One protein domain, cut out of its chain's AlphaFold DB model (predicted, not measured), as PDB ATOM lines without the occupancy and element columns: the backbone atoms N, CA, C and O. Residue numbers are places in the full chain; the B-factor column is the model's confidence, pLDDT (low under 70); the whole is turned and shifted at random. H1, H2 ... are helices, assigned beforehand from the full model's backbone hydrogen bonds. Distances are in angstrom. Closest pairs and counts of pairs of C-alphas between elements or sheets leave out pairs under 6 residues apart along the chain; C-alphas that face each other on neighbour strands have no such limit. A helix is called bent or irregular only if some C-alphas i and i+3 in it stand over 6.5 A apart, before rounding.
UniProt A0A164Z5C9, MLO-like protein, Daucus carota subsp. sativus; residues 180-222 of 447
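This is residues 180 to 222 of the 447 residues of the protein "MLO-like protein" of Daucus carota subsp. sativus (UniProt A0A164Z5C9). One long helix, H3, is the backbone of the shape; H2 is set steeply across its residues 206 to 213, and the short helix H1 packs on nearly the same stretch, on residues 208 to 213. The other end of H3 sticks out from this small body, with residues 217 to 222 standing free. The printed part has 43 residues with three named helices, in the order H1, H2, H3 along the chain, and no named strand; the class is all helix. The whole is compact, with a radius of gyration of the C-alphas of 10.2 A, yet elongated in outline, spanning 30 by 19 by 16 A.

H1, residues 180 to 184, is joined by a tight link of 2 residues to H2, residues 187 to 199. These two are close but not clearly touching: their closest C-alphas, those of Ala 183 and Leu 190, are 7.7 A apart. A tight link of 4 residues joins H2 to H3, residues 204 to 222. H2 touches H3 with its residues 189 to 194 alone, and H3 touches H2 with residues 206 to 213 alone; the closest C-alphas are those of Ser 193 and Asp 206, 5.3 A apart. The lines of H2 and H3 stand at a steep tilt of 64 degrees, and the two run opposite ways. H1 touches H3 at residues 208 to 213 of H3 alone; the closest C-alphas, those of Ala 183 and Ala 209, are 5.7 A apart. In H1 and H3 every O i to N i+4 pair is within hydrogen-bond range, and in H2 7 of 9 are.

H1 begins at the C-alpha of Val 180, at (14.775, -111.621, -63.883), and ends at Leu 184. H2 runs from Ala 187 to Tyr 199, 19.3 A from first to last C-alpha, and its last C-alpha is at (-3.767, -102.682, -49.169). H3 runs from Lys 204 to Gly 222, 26.8 A from first to last C-alpha; it ends at the C-alpha of Gly 222, at (6.393, -98.487, -77.327). None of the three helices is bent or irregular.

The two C-alphas farthest apart are those of Gly 200 and Gly 222, 30.8 A apart. From Val 180 to Gly 222, the first and last printed C-alphas, it is 20.6 A. The printed part has no cut, and neither link is long. The mean pLDDT of the printed part is 74.5; residues 180 to 187 and residue 199 are under 70, and the mean for H1 is 55.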
ATOM      1  N   VAL A 180      15.694-112.376 -63.007       55.75
ATOM      2  CA  VAL A 180      14.775-111.621 -63.883       55.75
ATOM      3  C   VAL A 180      13.771-112.552 -64.587       55.75
ATOM      4  O   VAL A 180      12.641-112.160 -64.874       55.75
ATOM      5  N   SER A 181      14.147-113.819 -64.798       53.88
ATOM      6  CA  SER A 181      13.361-114.805 -65.556       53.88
ATOM      7  C   SER A 181      12.085-115.248 -64.822       53.88
ATOM      8  O   SER A 181      11.011-115.318 -65.420       53.88
ATOM      9  N   TRP A 182      12.143-115.463 -63.501       57.72
ATOM     10  CA  TRP A 182      10.975-115.918 -62.724       57.72
ATOM     11  C   TRP A 182       9.908-114.828 -62.518       57.72
ATOM     12  O   TRP A 182       8.721-115.145 -62.408       57.72
ATOM     13  N   ALA A 183      10.317-113.553 -62.478       53.66
ATOM     14  CA  ALA A 183       9.415-112.415 -62.313       53.66
ATOM     15  C   ALA A 183       8.605-112.142 -63.594       53.66
ATOM     16  O   ALA A 183       7.410-111.862 -63.513       53.66
ATOM     17  N   LEU A 184       9.224-112.301 -64.772       55.69
ATOM     18  CA  LEU A 184       8.528-112.243 -66.066       55.69
ATOM     19  C   LEU A 184       7.602-113.448 -66.288       55.69
ATOM     20  O   LEU A 184       6.558-113.311 -66.919       55.69
ATOM     21  N   ALA A 185       7.952-114.617 -65.746       57.72
ATOM     22  CA  ALA A 185       7.210-115.857 -65.968       57.72
ATOM     23  C   ALA A 185       5.836-115.925 -65.266       57.72
ATOM     24  O   ALA A 185       5.028-116.786 -65.606       57.72
ATOM     25  N   ASN A 186       5.528-115.038 -64.308       64.75
ATOM     26  CA  ASN A 186       4.333-115.165 -63.467       64.75
ATOM     27  C   ASN A 186       3.407-113.938 -63.531       64.75
ATOM     28  O   ASN A 186       3.350-113.126 -62.605       64.75
ATOM     29  N   ALA A 187       2.577-113.850 -64.575       66.88
ATOM     30  CA  ALA A 187       1.532-112.820 -64.703       66.88
ATOM     31  C   ALA A 187       0.560-112.780 -63.500       66.88
ATOM     32  O   ALA A 187       0.064-111.719 -63.115       66.88
ATOM     33  N   GLN A 188       0.314-113.927 -62.856       70.69
ATOM     34  CA  GLN A 188      -0.486-114.005 -61.630       70.69
ATOM     35  C   GLN A 188       0.193-113.326 -60.432       70.69
ATOM     36  O   GLN A 188      -0.496-112.691 -59.632       70.69
ATOM     37  N   PHE A 189       1.522-113.426 -60.329       73.00
ATOM     38  CA  PHE A 189       2.308-112.772 -59.283       73.00
ATOM     39  C   PHE A 189       2.312-111.256 -59.485       73.00
ATOM     40  O   PHE A 189       1.998-110.524 -58.553       73.00
ATOM     41  N   LEU A 190       2.521-110.792 -60.723       72.62
ATOM     42  CA  LEU A 190       2.452-109.370 -61.067       72.62
ATOM     43  C   LEU A 190       1.093-108.753 -60.700       72.62
ATOM     44  O   LEU A 190       1.030-107.700 -60.064       72.62
ATOM     45  N   ARG A 191      -0.004-109.446 -61.035       75.19
ATOM     46  CA  ARG A 191      -1.362-109.035 -60.656       75.19
ATOM     47  C   ARG A 191      -1.523-108.976 -59.136       75.19
ATOM     48  O   ARG A 191      -2.076-108.010 -58.622       75.19
ATOM     49  N   HIS A 192      -1.059-109.994 -58.412       77.56
ATOM     50  CA  HIS A 192      -1.164-110.024 -56.954       77.56
ATOM     51  C   HIS A 192      -0.375-108.883 -56.298       77.56
ATOM     52  O   HIS A 192      -0.931-108.174 -55.460       77.56
ATOM     53  N   SER A 193       0.866-108.641 -56.724       77.38
ATOM     54  CA  SER A 193       1.692-107.534 -56.229       77.38
ATOM     55  C   SER A 193       1.078-106.164 -56.552       77.38
ATOM     56  O   SER A 193       1.112-105.276 -55.701       77.38
ATOM     57  N   PHE A 194       0.431-106.001 -57.715       76.00
ATOM     58  CA  PHE A 194      -0.277-104.766 -58.086       76.00
ATOM     59  C   PHE A 194      -1.469-104.459 -57.180       76.00
ATOM     60  O   PHE A 194      -1.634-103.321 -56.757       76.00
ATOM     61  N   PHE A 195      -2.293-105.449 -56.831       74.75
ATOM     62  CA  PHE A 195      -3.387-105.213 -55.881       74.75
ATOM     63  C   PHE A 195      -2.871-105.045 -54.450       74.75
ATOM     64  O   PHE A 195      -3.383-104.218 -53.699       74.75
ATOM     65  N   LYS A 196      -1.817-105.775 -54.074       76.50
ATOM     66  CA  LYS A 196      -1.218-105.690 -52.740       76.50
ATOM     67  C   LYS A 196      -0.632-104.308 -52.435       76.50
ATOM     68  O   LYS A 196      -0.668-103.913 -51.275       76.50
ATOM     69  N   GLN A 197      -0.166-103.553 -53.434       74.69
ATOM     70  CA  GLN A 197       0.406-102.215 -53.214       74.69
ATOM     71  C   GLN A 197      -0.584-101.209 -52.595       74.69
ATOM     72  O   GLN A 197      -0.156-100.270 -51.934       74.69
ATOM     73  N   PHE A 198      -1.894-101.417 -52.777       72.69
ATOM     74  CA  PHE A 198      -2.938-100.527 -52.256       72.69
ATOM     75  C   PHE A 198      -3.421-100.901 -50.849       72.69
ATOM     76  O   PHE A 198      -3.988-100.061 -50.158       72.69
ATOM     77  N   TYR A 199      -3.195-102.145 -50.413       69.62
ATOM     78  CA  TYR A 199      -3.767-102.682 -49.169       69.62
ATOM     79  C   TYR A 199      -2.728-103.251 -48.192       69.62
ATOM     80  O   TYR A 199      -3.080-103.633 -47.078       69.62
ATOM     81  N   GLY A 200      -1.450-103.333 -48.573       75.12
ATOM     82  CA  GLY A 200      -0.404-103.940 -47.754       75.12
ATOM     83  C   GLY A 200       0.983-103.345 -47.985       75.12
ATOM     84  O   GLY A 200       1.220-102.570 -48.906       75.12
ATOM     85  N   SER A 201       1.936-103.721 -47.126       76.88
ATOM     86  CA  SER A 201       3.327-103.284 -47.277       76.88
ATOM     87  C   SER A 201       3.975-103.951 -48.494       76.88
ATOM     88  O   SER A 201       4.080-105.178 -48.552       76.88
ATOM     89  N   VAL A 202       4.475-103.134 -49.422       82.00
ATOM     90  CA  VAL A 202       5.272-103.573 -50.576       82.00
ATOM     91  C   VAL A 202       6.605-104.154 -50.090       82.00
ATOM     92  O   VAL A 202       7.345-103.501 -49.346       82.00
ATOM     93  N   THR A 203       6.902-105.393 -50.480       82.31
ATOM     94  CA  THR A 203       8.174-106.082 -50.193       82.31
ATOM     95  C   THR A 203       9.186-105.891 -51.334       82.31
ATOM     96  O   THR A 203       8.807-105.457 -52.420       82.31
ATOM     97  N   LYS A 204      10.473-106.238 -51.134       78.88
ATOM     98  CA  LYS A 204      11.509-106.142 -52.192       78.88
ATOM     99  C   LYS A 204      11.112-106.926 -53.456       78.88
ATOM    100  O   LYS A 204      11.284-106.424 -54.559       78.88
ATOM    101  N   SER A 205      10.544-108.127 -53.307       77.25
ATOM    102  CA  SER A 205      10.077-108.946 -54.437       77.25
ATOM    103  C   SER A 205       8.868-108.342 -55.152       77.25
ATOM    104  O   SER A 205       8.813-108.377 -56.379       77.25
ATOM    105  N   ASP A 206       7.931-107.752 -54.399       78.69
ATOM    106  CA  ASP A 206       6.779-107.043 -54.971       78.69
ATOM    107  C   ASP A 206       7.248-105.814 -55.773       78.69
ATOM    108  O   ASP A 206       6.789-105.593 -56.890       78.69
ATOM    109  N   TYR A 207       8.218-105.057 -55.245       80.75
ATOM    110  CA  TYR A 207       8.822-103.903 -55.921       80.75
ATOM    111  C   TYR A 207       9.512-104.288 -57.238       80.75
ATOM    112  O   TYR A 207       9.262-103.659 -58.265       80.75
ATOM    113  N   VAL A 208      10.333-105.346 -57.236       77.75
ATOM    114  CA  VAL A 208      11.011-105.841 -58.448       77.75
ATOM    115  C   VAL A 208       9.997-106.258 -59.512       77.75
ATOM    116  O   VAL A 208      10.147-105.878 -60.673       77.75
ATOM    117  N   ALA A 209       8.949-106.993 -59.126       77.56
ATOM    118  CA  ALA A 209       7.903-107.412 -60.053       77.56
ATOM    119  C   ALA A 209       7.154-106.210 -60.645       77.56
ATOM    120  O   ALA A 209       6.987-106.143 -61.860       77.56
ATOM    121  N   LEU A 210       6.766-105.231 -59.820       79.19
ATOM    122  CA  LEU A 210       6.081-104.017 -60.276       79.19
ATOM    123  C   LEU A 210       6.951-103.181 -61.222       79.19
ATOM    124  O   LEU A 210       6.488-102.794 -62.294       79.19
ATOM    125  N   ARG A 211       8.225-102.961 -60.870       80.62
ATOM    126  CA  ARG A 211       9.207-102.245 -61.702       80.62
ATOM    127  C   ARG A 211       9.375-102.922 -63.060       80.62
ATOM    128  O   ARG A 211       9.290-102.267 -64.096       80.62
ATOM    129  N   LEU A 212       9.588-104.235 -63.062       77.06
ATOM    130  CA  LEU A 212       9.812-104.998 -64.286       77.06
ATOM    131  C   LEU A 212       8.548-105.075 -65.147       77.06
ATOM    132  O   LEU A 212       8.634-104.935 -66.365       77.06
ATOM    133  N   GLY A 213       7.377-105.232 -64.527       78.62
ATOM    134  CA  GLY A 213       6.090-105.199 -65.214       78.62
ATOM    135  C   GLY A 213       5.820-103.851 -65.876       78.62
ATOM    136  O   GLY A 213       5.410-103.822 -67.034       78.62
ATOM    137  N   PHE A 214       6.119-102.742 -65.194       81.94
ATOM    138  CA  PHE A 214       5.984-101.398 -65.758       81.94
ATOM    139  C   PHE A 214       6.928-101.168 -66.946       81.94
ATOM    140  O   PHE A 214       6.476-100.748 -68.009       81.94
ATOM    141  N   ILE A 215       8.216-101.508 -66.811       81.62
ATOM    142  CA  ILE A 215       9.202-101.366 -67.897       81.62
ATOM    143  C   ILE A 215       8.830-102.251 -69.092       81.62
ATOM    144  O   ILE A 215       8.856-101.792 -70.231       81.62
ATOM    145  N   THR A 216       8.444-103.505 -68.847       79.88
ATOM    146  CA  THR A 216       8.049-104.440 -69.912       79.88
ATOM    147  C   THR A 216       6.795-103.952 -70.630       79.88
ATOM    148  O   THR A 216       6.743-104.000 -71.855       79.88
ATOM    149  N   LEU A 217       5.806-103.440 -69.891       80.31
ATOM    150  CA  LEU A 217       4.597-102.859 -70.470       80.31
ATOM    151  C   LEU A 217       4.925-101.635 -71.336       80.31
ATOM    152  O   LEU A 217       4.447-101.549 -72.465       80.31
ATOM    153  N   LEU A 218       5.763-100.723 -70.836       83.00
ATOM    154  CA  LEU A 218       6.212 -99.549 -71.586       83.00
ATOM    155  C   LEU A 218       6.944 -99.937 -72.872       83.00
ATOM    156  O   LEU A 218       6.617 -99.417 -73.935       83.00
ATOM    157  N   LEU A 219       7.898-100.868 -72.794       84.06
ATOM    158  CA  LEU A 219       8.658-101.331 -73.956       84.06
ATOM    159  C   LEU A 219       7.768-102.069 -74.961       84.06
ATOM    160  O   LEU A 219       7.875-101.829 -76.160       84.06
ATOM    161  N   ALA A 220       6.863-102.935 -74.502       82.38
ATOM    162  CA  ALA A 220       5.954-103.671 -75.379       82.38
ATOM    163  C   ALA A 220       4.984-102.740 -76.122       82.38
ATOM    164  O   ALA A 220       4.772-102.909 -77.321       82.38
ATOM    165  N   VAL A 221       4.418-101.744 -75.431       84.38
ATOM    166  CA  VAL A 221       3.535-100.746 -76.055       84.38
ATOM    167  C   VAL A 221       4.336 -99.823 -76.978       84.38
ATOM    168  O   VAL A 221       3.904 -99.573 -78.101       84.38
ATOM    169  N   GLY A 222       5.519 -99.371 -76.551       84.56
ATOM    170  CA  GLY A 222       6.393 -98.487 -77.327       84.56
ATOM    171  C   GLY A 222       6.870 -99.120 -78.634       84.56
ATOM    172  O   GLY A 222       6.626 -98.570 -79.703       84.56
TER     173      GLY A 222